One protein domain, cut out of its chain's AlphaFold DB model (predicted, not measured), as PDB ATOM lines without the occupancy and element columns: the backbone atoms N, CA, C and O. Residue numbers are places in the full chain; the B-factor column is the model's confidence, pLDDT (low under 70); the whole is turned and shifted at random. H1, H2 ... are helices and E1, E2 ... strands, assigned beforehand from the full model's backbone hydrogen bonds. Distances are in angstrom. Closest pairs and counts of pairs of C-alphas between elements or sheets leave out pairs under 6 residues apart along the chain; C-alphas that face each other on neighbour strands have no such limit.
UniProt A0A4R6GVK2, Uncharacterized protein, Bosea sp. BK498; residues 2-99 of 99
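What this domain is: This is residues 2 to 99 of the 99 residues of an uncharacterized protein of Bosea sp. BK498 (UniProt A0A4R6GVK2). A small three-stranded sheet, E1 E2 E3, has one long helix, H1, packed along one of its faces; beyond E3 the chain turns into a small second hairpin, E4 and E5. Past H1 a long tail, residues 75 to 99, runs away from this body and folds back in a loop whose residues 87 to 92 stand free. The printed part has 98 residues, with named elements in the order E1 E2 E3 E4 E5 H1; both sheets, E1 - E2 - E3 and E4 - E5, are antiparallel. The class is mixed, helices and strands, with under half of the residues in named elements. The whole is only just loose, close to extended, with a radius of gyration of the C-alphas of 18.8 A and spans of 54 by 47 by 28 A.

Where its parts are: E1, residues 10 to 14, begins at C-alpha 10 (1.546, 11.500, 200.948) and is 13.9 A long. E2, residues 21 to 27, measures 19.3 A. E3 is residues 31 to 34, E4 residues 36 to 41 and E5 residues 48 to 50. H1, residues 56 to 74, measures 27.3 A and ends at C-alpha 74 (-5.505, -4.299, 203.579).

How they stand to each other: E1, E2 and E3 form a meander, each strand the antiparallel neighbour of the one before, with N 11 and O 24 at 2.9 A and N 33 and O 25 at 2.8 A. H1 is on this sheet, making two layers, a helix on one face of a sheet, at a height of 7.4 A. It lies over E1 and E2, at 23 degrees to E2 on the local plane, along the strands; its closest C-alphas to E2 are those of Ala 59 and Gly 23, 4.4 A. Every O i to N i+4 pair of H1 is within hydrogen-bond range. E3 runs on into E4 at 72 degrees. E4 and E5 are a hairpin, with N 37 and O 49 at 2.9 A. H1 and E4 are apart.

The domain as a whole: The C-alphas of Asn 17 and Arg 92, the two farthest apart, are 54.8 A apart. The printed part has no cut and no long link between named elements. The model's pLDDT is under 70 in residues 2 to 8 and 73 to 99.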
ATOM      1  N   THR A   2      23.367   6.680 206.353       41.53
ATOM      2  CA  THR A   2      22.303   6.838 205.355       41.53
ATOM      3  C   THR A   2      21.177   7.612 206.021       41.53
ATOM      4  O   THR A   2      20.538   7.083 206.927       41.53
ATOM      5  N   GLU A   3      20.982   8.873 205.632       39.69
ATOM      6  CA  GLU A   3      19.774   9.617 205.984       39.69
ATOM      7  C   GLU A   3      18.574   8.779 205.551       39.69
ATOM      8  O   GLU A   3      18.293   8.630 204.360       39.69
ATOM      9  N   THR A   4      17.863   8.210 206.519       42.41
ATOM     10  CA  THR A   4      16.530   7.672 206.293       42.41
ATOM     11  C   THR A   4      15.640   8.878 206.026       42.41
ATOM     12  O   THR A   4      14.987   9.395 206.931       42.41
ATOM     13  N   LYS A   5      15.659   9.403 204.792       45.16
ATOM     14  CA  LYS A   5      14.606  10.302 204.319       45.16
ATOM     15  C   LYS A   5      13.313   9.550 204.584       45.16
ATOM     16  O   LYS A   5      13.061   8.536 203.938       45.16
ATOM     17  N   LEU A   6      12.539  10.013 205.565       49.00
ATOM     18  CA  LEU A   6      11.143   9.636 205.711       49.00
ATOM     19  C   LEU A   6      10.514   9.949 204.359       49.00
ATOM     20  O   LEU A   6      10.302  11.116 204.020       49.00
ATOM     21  N   ILE A   7      10.349   8.912 203.534       60.31
ATOM     22  CA  ILE A   7       9.658   9.024 202.261       60.31
ATOM     23  C   ILE A   7       8.302   9.596 202.645       60.31
ATOM     24  O   ILE A   7       7.596   9.027 203.474       60.31
ATOM     25  N   ARG A   8       7.996  10.797 202.150       65.69
ATOM     26  CA  ARG A   8       6.686  11.389 202.389       65.69
ATOM     27  C   ARG A   8       5.670  10.447 201.766       65.69
ATOM     28  O   ARG A   8       5.579  10.349 200.548       65.69
ATOM     29  N   ASP A   9       4.929   9.758 202.619       83.88
ATOM     30  CA  ASP A   9       3.942   8.773 202.191       83.88
ATOM     31  C   ASP A   9       2.731   9.408 201.504       83.88
ATOM     32  O   ASP A   9       1.939   8.714 200.871       83.88
ATOM     33  N   PHE A  10       2.561  10.721 201.637       89.44
ATOM     34  CA  PHE A  10       1.546  11.500 200.948       89.44
ATOM     35  C   PHE A  10       2.041  12.926 200.703       89.44
ATOM     36  O   PHE A  10       2.863  13.460 201.452       89.44
ATOM     37  N   TRP A  11       1.569  13.531 199.617       92.81
ATOM     38  CA  TRP A  11       1.917  14.886 199.201       92.81
ATOM     39  C   TRP A  11       0.853  15.445 198.253       92.81
ATOM     40  O   TRP A  11      -0.041  14.727 197.801       92.81
ATOM     41  N   ALA A  12       0.959  16.732 197.938       92.56
ATOM     42  CA  ALA A  12       0.151  17.376 196.913       92.56
ATOM     43  C   ALA A  12       1.019  17.895 195.763       92.56
ATOM     44  O   ALA A  12       2.115  18.415 195.979       92.56
ATOM     45  N   GLU A  13       0.501  17.788 194.543       91.75
ATOM     46  CA  GLU A  13       1.107  18.321 193.321       91.75
ATOM     47  C   GLU A  13       0.151  19.294 192.628       91.75
ATOM     48  O   GLU A  13      -1.060  19.077 192.674       91.75
ATOM     49  N   PRO A  14       0.648  20.352 191.969       91.19
ATOM     50  CA  PRO A  14      -0.206  21.217 191.165       91.19
ATOM     51  C   PRO A  14      -0.821  20.423 190.005       91.19
ATOM     52  O   PRO A  14      -0.151  19.613 189.358       91.19
ATOM     53  N   SER A  15      -2.107  20.641 189.740       88.19
ATOM     54  CA  SER A  15      -2.788  19.999 188.618       88.19
ATOM     55  C   SER A  15      -2.290  20.593 187.294       88.19
ATOM     56  O   SER A  15      -2.329  21.809 187.129       88.19
ATOM     57  N   PRO A  16      -1.851  19.775 186.319       81.19
ATOM     58  CA  PRO A  16      -1.321  20.288 185.052       81.19
ATOM     59  C   PRO A  16      -2.405  20.898 184.151       81.19
ATOM     60  O   PRO A  16      -2.101  21.718 183.293       81.19
ATOM     61  N   ASN A  17      -3.666  20.498 184.341       81.88
ATOM     62  CA  ASN A  17      -4.771  20.832 183.435       81.88
ATOM     63  C   ASN A  17      -5.835  21.737 184.075       81.88
ATOM     64  O   ASN A  17      -6.812  22.090 183.418       81.88
ATOM     65  N   ARG A  18      -5.723  22.039 185.374       80.62
ATOM     66  CA  ARG A  18      -6.715  22.818 186.133       80.62
ATOM     67  C   ARG A  18      -6.006  23.674 187.179       80.62
ATOM     68  O   ARG A  18      -5.008  23.235 187.732       80.62
ATOM     69  N   ASN A  19      -6.559  24.837 187.517       87.00
ATOM     70  CA  ASN A  19      -6.102  25.576 188.695       87.00
ATOM     71  C   ASN A  19      -6.484  24.796 189.958       87.00
ATOM     72  O   ASN A  19      -7.666  24.660 190.266       87.00
ATOM     73  N   GLY A  20      -5.486  24.248 190.649       91.12
ATOM     74  CA  GLY A  20      -5.669  23.513 191.897       91.12
ATOM     75  C   GLY A  20      -4.566  22.493 192.163       91.12
ATOM     76  O   GLY A  20      -3.558  22.424 191.457       91.12
ATOM     77  N   TRP A  21      -4.782  21.679 193.188       93.81
ATOM     78  CA  TRP A  21      -3.842  20.701 193.721       93.81
ATOM     79  C   TRP A  21      -4.432  19.295 193.674       93.81
ATOM     80  O   TRP A  21      -5.626  19.092 193.874       93.81
ATOM     81  N   ILE A  22      -3.584  18.306 193.430       92.81
ATOM     82  CA  ILE A  22      -3.923  16.889 193.385       92.81
ATOM     83  C   ILE A  22      -3.211  16.202 194.542       92.81
ATOM     84  O   ILE A  22      -1.990  16.289 194.663       92.81
ATOM     85  N   GLY A  23      -3.967  15.482 195.368       92.81
ATOM     86  CA  GLY A  23      -3.404  14.640 196.418       92.81
ATOM     87  C   GLY A  23      -2.829  13.340 195.849       92.81
ATOM     88  O   GLY A  23      -3.478  12.662 195.045       92.81
ATOM     89  N   ARG A  24      -1.629  12.962 196.289       92.62
ATOM     90  CA  ARG A  24      -0.985  11.681 195.984       92.62
ATOM     91  C   ARG A  24      -0.517  10.998 197.255       92.62
ATOM     92  O   ARG A  24      -0.142  11.657 198.218       92.62
ATOM     93  N   TYR A  25      -0.538   9.673 197.245       91.69
ATOM     94  CA  TYR A  25      -0.090   8.860 198.367       91.69
ATOM     95  C   TYR A  25       0.587   7.578 197.892       91.69
ATOM     96  O   TYR A  25       0.243   7.030 196.849       91.69
ATOM     97  N   GLN A  26       1.548   7.088 198.662       88.19
ATOM     98  CA  GLN A  26       2.191   5.797 198.470       88.19
ATOM     99  C   GLN A  26       1.375   4.735 199.221       88.19
ATOM    100  O   GLN A  26       1.253   4.789 200.443       88.19
ATOM    101  N   ALA A  27       0.820   3.764 198.495       81.81
ATOM    102  CA  ALA A  27       0.138   2.613 199.081       81.81
ATOM    103  C   ALA A  27       1.053   1.372 199.068       81.81
ATOM    104  O   ALA A  27       1.634   1.060 198.017       81.81
ATOM    105  N   PRO A  28       1.171   0.627 200.186       73.75
ATOM    106  CA  PRO A  28       1.943  -0.613 200.229       73.75
ATOM    107  C   PRO A  28       1.424  -1.627 199.199       73.75
ATOM    108  O   PRO A  28       0.233  -1.916 199.153       73.75
ATOM    109  N   GLY A  29       2.307  -2.159 198.350       74.19
ATOM    110  CA  GLY A  29       1.953  -3.169 197.339       74.19
ATOM    111  C   GLY A  29       1.252  -2.645 196.077       74.19
ATOM    112  O   GLY A  29       1.077  -3.414 195.137       74.19
ATOM    113  N   VAL A  30       0.895  -1.356 196.017       78.56
ATOM    114  CA  VAL A  30       0.278  -0.724 194.830       78.56
ATOM    115  C   VAL A  30       1.183   0.352 194.224       78.56
ATOM    116  O   VAL A  30       1.199   0.538 193.009       78.56
ATOM    117  N   GLY A  31       1.976   1.039 195.052       83.00
ATOM    118  CA  GLY A  31       2.822   2.152 194.624       83.00
ATOM    119  C   GLY A  31       2.117   3.503 194.749       83.00
ATOM    120  O   GLY A  31       1.236   3.684 195.593       83.00
ATOM    121  N   VAL A  32       2.529   4.473 193.931       88.38
ATOM    122  CA  VAL A  32       1.989   5.839 193.972       88.38
ATOM    123  C   VAL A  32       0.564   5.863 193.426       88.38
ATOM    124  O   VAL A  32       0.310   5.531 192.270       88.38
ATOM    125  N   CYS A  33      -0.360   6.312 194.263       88.56
ATOM    126  CA  CYS A  33      -1.772   6.455 193.975       88.56
ATOM    127  C   CYS A  33      -2.179   7.930 193.993       88.56
ATOM    128  O   CYS A  33      -1.631   8.751 194.727       88.56
ATOM    129  N   THR A  34      -3.182   8.261 193.186       91.19
ATOM    130  CA  THR A  34      -3.785   9.597 193.127       91.19
ATOM    131  C   THR A  34      -5.145   9.572 193.809       91.19
ATOM    132  O   THR A  34      -5.916   8.630 193.603       91.19
ATOM    133  N   VAL A  35      -5.454  10.610 194.587       90.38
ATOM    134  CA  VAL A  35      -6.786  10.799 195.173       90.38
ATOM    135  C   VAL A  35      -7.798  10.996 194.046       90.38
ATOM    136  O   VAL A  35      -7.619  11.830 193.157       90.38
ATOM    137  N   LYS A  36      -8.862  10.197 194.073       90.62
ATOM    138  CA  LYS A  36      -9.910  10.170 193.051       90.62
ATOM    139  C   LYS A  36     -11.224  10.667 193.633       90.62
ATOM    140  O   LYS A  36     -11.442  10.566 194.837       90.62
ATOM    141  N   VAL A  37     -12.090  11.189 192.774       83.62
ATOM    142  CA  VAL A  37     -13.470  11.515 193.141       83.62
ATOM    143  C   VAL A  37     -14.249  10.207 193.268       83.62
ATOM    144  O   VAL A  37     -14.338   9.437 192.309       83.62
ATOM    145  N   ASP A  38     -14.784   9.942 194.460       77.31
ATOM    146  CA  ASP A  38     -15.533   8.717 194.743       77.31
ATOM    147  C   ASP A  38     -16.749   8.604 193.804       77.31
ATOM    148  O   ASP A  38     -17.546   9.530 193.666       77.31
ATOM    149  N   GLY A  39     -16.868   7.462 193.119       72.25
ATOM    150  CA  GLY A  39     -17.982   7.171 192.206       72.25
ATOM    151  C   GLY A  39     -17.923   7.856 190.835       72.25
ATOM    152  O   GLY A  39     -18.785   7.584 190.001       72.25
ATOM    153  N   LEU A  40     -16.913   8.691 190.557       79.75
ATOM    154  CA  LEU A  40     -16.793   9.381 189.272       79.75
ATOM    155  C   LEU A  40     -15.740   8.728 188.369       79.75
ATOM    156  O   LEU A  40     -14.538   8.738 188.653       79.75
ATOM    157  N   VAL A  41     -16.199   8.221 187.228       82.50
ATOM    158  CA  VAL A  41     -15.358   7.653 186.168       82.50
ATOM    159  C   VAL A  41     -15.585   8.392 184.853       82.50
ATOM    160  O   VAL A  41     -16.696   8.821 184.543       82.50
ATOM    161  N   LEU A  42     -14.523   8.549 184.066       78.38
ATOM    162  CA  LEU A  42     -14.618   9.079 182.709       78.38
ATOM    163  C   LEU A  42     -15.383   8.085 181.836       78.38
ATOM    164  O   LEU A  42     -14.971   6.933 181.719       78.38
ATOM    165  N   ARG A  43     -16.459   8.534 181.180       79.50
ATOM    166  CA  ARG A  43     -17.278   7.678 180.301       79.50
ATOM    167  C   ARG A  43     -16.480   7.078 179.142       79.50
ATOM    168  O   ARG A  43     -16.729   5.945 178.763       79.50
ATOM    169  N   GLU A  44     -15.509   7.821 178.622       80.81
ATOM    170  CA  GLU A  44     -14.716   7.426 177.452       80.81
ATOM    171  C   GLU A  44     -13.656   6.365 177.764       80.81
ATOM    172  O   GLU A  44     -13.342   5.535 176.919       80.81
ATOM    173  N   THR A  45     -13.083   6.385 178.972       81.31
ATOM    174  CA  THR A  45     -11.938   5.523 179.326       81.31
ATOM    175  C   THR A  45     -12.222   4.562 180.478       81.31
ATOM    176  O   THR A  45     -11.383   3.718 180.782       81.31
ATOM    177  N   GLY A  46     -13.357   4.712 181.171       79.31
ATOM    178  CA  GLY A  46     -13.684   3.984 182.400       79.31
ATOM    179  C   GLY A  46     -12.762   4.307 183.582       79.31
ATOM    180  O   GLY A  46     -12.877   3.697 184.645       79.31
ATOM    181  N   LYS A  47     -11.825   5.252 183.423       80.44
ATOM    182  CA  LYS A  47     -10.830   5.571 184.446       80.44
ATOM    183  C   LYS A  47     -11.416   6.526 185.487       80.44
ATOM    184  O   LYS A  47     -12.107   7.478 185.119       80.44
ATOM    185  N   PRO A  48     -11.125   6.315 186.778       82.38
ATOM    186  CA  PRO A  48     -11.566   7.218 187.832       82.38
ATOM    187  C   PRO A  48     -10.921   8.598 187.691       82.38
ATOM    188  O   PRO A  48      -9.740   8.716 187.354       82.38
ATOM    189  N   VAL A  49     -11.707   9.636 187.963       86.12
ATOM    190  CA  VAL A  49     -11.295  11.037 187.823       86.12
ATOM    191  C   VAL A  49     -10.473  11.465 189.038       86.12
ATOM    192  O   VAL A  49     -10.873  11.216 190.173       86.12
ATOM    193  N   ALA A  50      -9.334  12.125 188.810       87.19
ATOM    194  CA  ALA A  50      -8.537  12.709 189.888       87.19
ATOM    195  C   ALA A  50      -9.302  13.853 190.573       87.19
ATOM    196  O   ALA A  50      -9.881  14.710 189.901       87.19
ATOM    197  N   ALA A  51      -9.290  13.873 191.905       89.25
ATOM    198  CA  ALA A  51      -9.831  14.986 192.673       89.25
ATOM    199  C   ALA A  51      -8.869  16.180 192.596       89.25
ATOM    200  O   ALA A  51      -7.659  16.019 192.776       89.25
ATOM    201  N   VAL A  52      -9.413  17.364 192.319       91.56
ATOM    202  CA  VAL A  52      -8.663  18.624 192.295       91.56
ATOM    203  C   VAL A  52      -9.190  19.500 193.418       91.56
ATOM    204  O   VAL A  52     -10.391  19.748 193.486       91.56
ATOM    205  N   PHE A  53      -8.288  19.927 194.293       91.38
ATOM    206  CA  PHE A  53      -8.560  20.756 195.461       91.38
ATOM    207  C   PHE A  53      -8.080  22.182 195.207       91.38
ATOM    208  O   PHE A  53      -7.136  22.392 194.446       91.38
ATOM    209  N   GLU A  54      -8.704  23.166 195.843       91.31
ATOM    210  CA  GLU A  54      -8.321  24.568 195.658       91.31
ATOM    211  C   GLU A  54      -6.970  24.855 196.314       91.31
ATOM    212  O   GLU A  54      -6.119  25.540 195.739       91.31
ATOM    213  N   THR A  55      -6.727  24.262 197.486       92.62
ATOM    214  CA  THR A  55      -5.507  24.489 198.260       92.62
ATOM    215  C   THR A  55      -4.620  23.248 198.369       92.62
ATOM    216  O   THR A  55      -5.069  22.099 198.342       92.62
ATOM    217  N   LYS A  56      -3.318  23.489 198.562       92.00
ATOM    218  CA  LYS A  56      -2.329  22.431 198.803       92.00
ATOM    219  C   LYS A  56      -2.662  21.606 200.049       92.00
ATOM    220  O   LYS A  56      -2.527  20.387 200.034       92.00
ATOM    221  N   ILE A  57      -3.101  22.275 201.116       90.94
ATOM    222  CA  ILE A  57      -3.377  21.650 202.415       90.94
ATOM    223  C   ILE A  57      -4.555  20.681 202.301       90.94
ATOM    224  O   ILE A  57      -4.479  19.563 202.802       90.94
ATOM    225  N   GLU A  58      -5.623  21.067 201.602       90.12
ATOM    226  CA  GLU A  58      -6.768  20.182 201.362       90.12
ATOM    227  C   GLU A  58      -6.369  18.931 200.582       90.12
ATOM    228  O   GLU A  58      -6.759  17.824 200.954       90.12
ATOM    229  N   ALA A  59      -5.538  19.090 199.547       91.00
ATOM    230  CA  ALA A  59      -5.020  17.969 198.775       91.00
ATOM    231  C   ALA A  59      -4.161  17.016 199.626       91.00
ATOM    232  O   ALA A  59      -4.311  15.798 199.512       91.00
ATOM    233  N   GLU A  60      -3.301  17.543 200.503       91.88
ATOM    234  CA  GLU A  60      -2.493  16.730 201.421       91.88
ATOM    235  C   GLU A  60      -3.359  16.010 202.464       91.88
ATOM    236  O   GLU A  60      -3.183  14.810 202.685       91.88
ATOM    237  N   MET A  61      -4.345  16.692 203.057       91.19
ATOM    238  CA  MET A  61      -5.282  16.072 204.001       91.19
ATOM    239  C   MET A  61      -6.106  14.964 203.341       91.19
ATOM    240  O   MET A  61      -6.318  13.902 203.933       91.19
ATOM    241  N   ALA A  62      -6.569  15.187 202.111       90.81
ATOM    242  CA  ALA A  62      -7.294  14.179 201.353       90.81
ATOM    243  C   ALA A  62      -6.402  12.976 201.010       90.81
ATOM    244  O   ALA A  62      -6.849  11.834 201.119       90.81
ATOM    245  N   ALA A  63      -5.135  13.215 200.655       91.31
ATOM    246  CA  ALA A  63      -4.163  12.158 200.398       91.31
ATOM    247  C   ALA A  63      -3.875  11.313 201.645       91.31
ATOM    248  O   ALA A  63      -3.880  10.087 201.556       91.31
ATOM    249  N   ALA A  64      -3.721  11.945 202.812       88.38
ATOM    250  CA  ALA A  64      -3.546  11.242 204.081       88.38
ATOM    251  C   ALA A  64      -4.748  10.335 204.401       88.38
ATOM    252  O   ALA A  64      -4.572   9.158 204.706       88.38
ATOM    253  N   ARG A  65      -5.983  10.841 204.246       87.19
ATOM    254  CA  ARG A  65      -7.207  10.040 204.448       87.19
ATOM    255  C   ARG A  65      -7.324   8.887 203.452       87.19
ATOM    256  O   ARG A  65      -7.788   7.808 203.807       87.19
ATOM    257  N   ALA A  66      -6.947   9.114 202.195       87.44
ATOM    258  CA  ALA A  66      -6.980   8.076 201.168       87.44
ATOM    259  C   ALA A  66      -5.954   6.970 201.449       87.44
ATOM    260  O   ALA A  66      -6.269   5.795 201.256       87.44
ATOM    261  N   LYS A  67      -4.766   7.340 201.948       86.88
ATOM    262  CA  LYS A  67      -3.747   6.395 202.405       86.88
ATOM    263  C   LYS A  67      -4.272   5.532 203.548       86.88
ATOM    264  O   LYS A  67      -4.246   4.313 203.426       86.88
ATOM    265  N   ASP A  68      -4.820   6.163 204.584       84.75
ATOM    266  CA  ASP A  68      -5.371   5.477 205.756       84.75
ATOM    267  C   ASP A  68      -6.449   4.458 205.351       84.75
ATOM    268  O   ASP A  68      -6.343   3.279 205.667       84.75
ATOM    269  N   ARG A  69      -7.407   4.852 204.495       81.00
ATOM    270  CA  ARG A  69      -8.411   3.919 203.942       81.00
ATOM    271  C   ARG A  69      -7.801   2.775 203.128       81.00
ATOM    272  O   ARG A  69      -8.363   1.682 203.105       81.00
ATOM    273  N   ALA A  70      -6.730   3.030 202.376       78.06
ATOM    274  CA  ALA A  70      -6.071   2.001 201.578       78.06
ATOM    275  C   ALA A  70      -5.348   0.993 202.481       78.06
ATOM    276  O   ALA A  70      -5.469  -0.210 202.263       78.06
ATOM    277  N   GLU A  71      -4.668   1.470 203.521       76.12
ATOM    278  CA  GLU A  71      -4.035   0.630 204.540       76.12
ATOM    279  C   GLU A  71      -5.084  -0.171 205.335       76.12
ATOM    280  O   GLU A  71      -4.916  -1.377 205.521       76.12
ATOM    281  N   ASP A  72      -6.219   0.438 205.692       71.06
ATOM    282  CA  ASP A  72      -7.326  -0.241 206.379       71.06
ATOM    283  C   ASP A  72      -8.034  -1.279 205.490       71.06
ATOM    284  O   ASP A  72      -8.426  -2.336 205.976       71.06
ATOM    285  N   ARG A  73      -8.139  -1.066 204.168       61.12
ATOM    286  CA  ARG A  73      -8.635  -2.108 203.238       61.12
ATOM    287  C   ARG A  73      -7.743  -3.348 203.204       61.12
ATOM    288  O   ARG A  73      -8.226  -4.434 202.885       61.12
ATOM    289  N   HIS A  74      -6.453  -3.192 203.495       52.62
ATOM    290  CA  HIS A  74      -5.505  -4.299 203.579       52.62
ATOM    291  C   HIS A  74      -5.388  -4.884 204.991       52.62
ATOM    292  O   HIS A  74      -4.883  -6.002 205.140       52.62
ATOM    293  N   ARG A  75      -5.918  -4.210 206.024       55.59
ATOM    294  CA  ARG A  75      -6.228  -4.883 207.285       55.59
ATOM    295  C   ARG A  75      -7.303  -5.914 206.991       55.59
ATOM    296  O   ARG A  75      -8.448  -5.590 206.689       55.59
ATOM    297  N   ARG A  76      -6.917  -7.191 207.077       51.28
ATOM    298  CA  ARG A  76      -7.883  -8.291 207.104       51.28
ATOM    299  C   ARG A  76      -8.975  -7.902 208.101       51.28
ATOM    300  O   ARG A  76      -8.606  -7.476 209.201       51.28
ATOM    301  N   PRO A  77     -10.272  -8.049 207.760       50.59
ATOM    302  CA  PRO A  77     -11.307  -7.949 208.769       50.59
ATOM    303  C   PRO A  77     -10.861  -8.858 209.901       50.59
ATOM    304  O   PRO A  77     -10.515 -10.024 209.677       50.59
ATOM    305  N   HIS A  78     -10.727  -8.250 211.073       49.03
ATOM    306  CA  HIS A  78     -10.450  -8.925 212.315       49.03
ATOM    307  C   HIS A  78     -11.158 -10.288 212.292       49.03
ATOM    308  O   HIS A  78     -12.372 -10.345 212.088       49.03
ATOM    309  N   GLY A  79     -10.378 -11.380 212.339       42.88
ATOM    310  CA  GLY A  79     -10.902 -12.724 212.080       42.88
ATOM    311  C   GLY A  79     -12.123 -13.008 212.953       42.88
ATOM    312  O   GLY A  79     -12.263 -12.395 214.000       42.88
ATOM    313  N   ARG A  80     -12.988 -13.945 212.552       49.59
ATOM    314  CA  ARG A  80     -14.298 -14.283 213.165       49.59
ATOM    315  C   ARG A  80     -14.346 -14.372 214.713       49.59
ATOM    316  O   ARG A  80     -15.428 -14.378 215.283       49.59
ATOM    317  N   ALA A  81     -13.195 -14.453 215.385       49.75
ATOM    318  CA  ALA A  81     -13.011 -14.454 216.838       49.75
ATOM    319  C   ALA A  81     -12.729 -13.072 217.472       49.75
ATOM    320  O   ALA A  81     -12.573 -12.972 218.690       49.75
ATOM    321  N   ALA A  82     -12.613 -12.007 216.687       48.69
ATOM    322  CA  ALA A  82     -12.299 -10.696 217.209       48.69
ATOM    323  C   ALA A  82     -13.509 -10.067 217.886       48.69
ATOM    324  O   ALA A  82     -14.570  -9.868 217.297       48.69
ATOM    325  N   GLN A  83     -13.319  -9.760 219.159       49.72
ATOM    326  CA  GLN A  83     -14.335  -9.176 220.007       49.72
ATOM    327  C   GLN A  83     -14.508  -7.703 219.632       49.72
ATOM    328  O   GLN A  83     -13.745  -6.845 220.069       49.72
ATOM    329  N   VAL A  84     -15.508  -7.405 218.802       51.03
ATOM    330  CA  VAL A  84     -15.938  -6.026 218.565       51.03
ATOM    331  C   VAL A  84     -16.815  -5.621 219.747       51.03
ATOM    332  O   VAL A  84     -17.962  -6.050 219.870       51.03
ATOM    333  N   PHE A  85     -16.260  -4.840 220.670       50.00
ATOM    334  CA  PHE A  85     -17.041  -4.246 221.749       50.00
ATOM    335  C   PHE A  85     -17.778  -3.029 221.194       50.00
ATOM    336  O   PHE A  85     -17.170  -2.007 220.888       50.00
ATOM    337  N   GLN A  86     -19.097  -3.140 221.041       46.25
ATOM    338  CA  GLN A  86     -19.933  -2.000 220.689       46.25
ATOM    339  C   GLN A  86     -20.124  -1.145 221.949       46.25
ATOM    340  O   GLN A  86     -20.624  -1.639 222.962       46.25
ATOM    341  N   ALA A  87     -19.697   0.119 221.908       44.66
ATOM    342  CA  ALA A  87     -19.913   1.062 222.998       44.66
ATOM    343  C   ALA A  87     -21.404   1.420 223.060       44.66
ATOM    344  O   ALA A  87     -21.880   2.327 222.380       44.66
ATOM    345  N   VAL A  88     -22.164   0.666 223.848       49.22
ATOM    346  CA  VAL A  88     -23.549   1.010 224.173       49.22
ATOM    347  C   VAL A  88     -23.481   2.062 225.278       49.22
ATOM    348  O   VAL A  88     -22.886   1.800 226.322       49.22
ATOM    349  N   GLY A  89     -24.073   3.242 225.058       47.94
ATOM    350  CA  GLY A  89     -24.019   4.422 225.945       47.94
ATOM    351  C   GLY A  89     -24.552   4.237 227.377       47.94
ATOM    352  O   GLY A  89     -24.693   5.202 228.116       47.94
ATOM    353  N   THR A  90     -24.826   3.007 227.796       47.75
ATOM    354  CA  THR A  90     -25.281   2.625 229.131       47.75
ATOM    355  C   THR A  90     -24.345   1.574 229.725       47.75
ATOM    356  O   THR A  90     -24.753   0.432 229.915       47.75
ATOM    357  N   GLY A  91     -23.075   1.927 229.964       47.69
ATOM    358  CA  GLY A  91     -22.164   1.304 230.948       47.69
ATOM    359  C   GLY A  91     -21.947  -0.223 230.946       47.69
ATOM    360  O   GLY A  91     -21.282  -0.737 231.840       47.69
ATOM    361  N   ARG A  92     -22.496  -0.978 229.993       47.94
ATOM    362  CA  ARG A  92     -22.367  -2.434 229.884       47.94
ATOM    363  C   ARG A  92     -22.238  -2.815 228.419       47.94
ATOM    364  O   ARG A  92     -23.221  -2.855 227.681       47.94
ATOM    365  N   ASN A  93     -21.014  -3.150 228.033       44.03
ATOM    366  CA  ASN A  93     -20.718  -3.764 226.747       44.03
ATOM    367  C   ASN A  93     -21.445  -5.117 226.672       44.03
ATOM    368  O   ASN A  93     -21.083  -6.061 227.377       44.03
ATOM    369  N   ARG A  94     -22.490  -5.223 225.849       50.75
ATOM    370  CA  ARG A  94     -23.115  -6.512 225.522       50.75
ATOM    371  C   ARG A  94     -22.404  -7.113 224.310       50.75
ATOM    372  O   ARG A  94     -22.144  -6.413 223.337       50.75
ATOM    373  N   ARG A  95     -22.093  -8.412 224.382       41.44
ATOM    374  CA  ARG A  95     -21.575  -9.200 223.252       41.44
ATOM    375  C   ARG A  95     -22.569  -9.120 222.090       41.44
ATOM    376  O   ARG A  95     -23.671  -9.648 222.211       41.44
ATOM    377  N   ALA A  96     -22.172  -8.506 220.981       48.44
ATOM    378  CA  ALA A  96     -22.867  -8.664 219.711       48.44
ATOM    379  C   ALA A  96     -22.297  -9.911 219.023       48.44
ATOM    380  O   ALA A  96     -21.103  -9.979 218.732       48.44
ATOM    381  N   ILE A  97     -23.132 -10.929 218.828       41.44
ATOM    382  CA  ILE A  97     -22.799 -12.073 217.978       41.44
ATOM    383  C   ILE A  97     -23.047 -11.607 216.542       41.44
ATOM    384  O   ILE A  97     -24.156 -11.182 216.226       41.44
ATOM    385  N   ALA A  98     -22.014 -11.633 215.700       38.22
ATOM    386  CA  ALA A  98     -22.160 -11.366 214.274       38.22
ATOM    387  C   ALA A  98     -23.003 -12.485 213.633       38.22
ATOM    388  O   ALA A  98     -22.663 -13.660 213.799       38.22
ATOM    389  N   ILE A  99     -24.094 -12.116 212.952       39.66
ATOM    390  CA  ILE A  99     -24.876 -13.005 212.076       39.66
ATOM    391  C   ILE A  99     -24.222 -12.992 210.696       39.66
ATOM    392  O   ILE A  99     -23.939 -11.872 210.214       39.66
TER     393      ILE A  99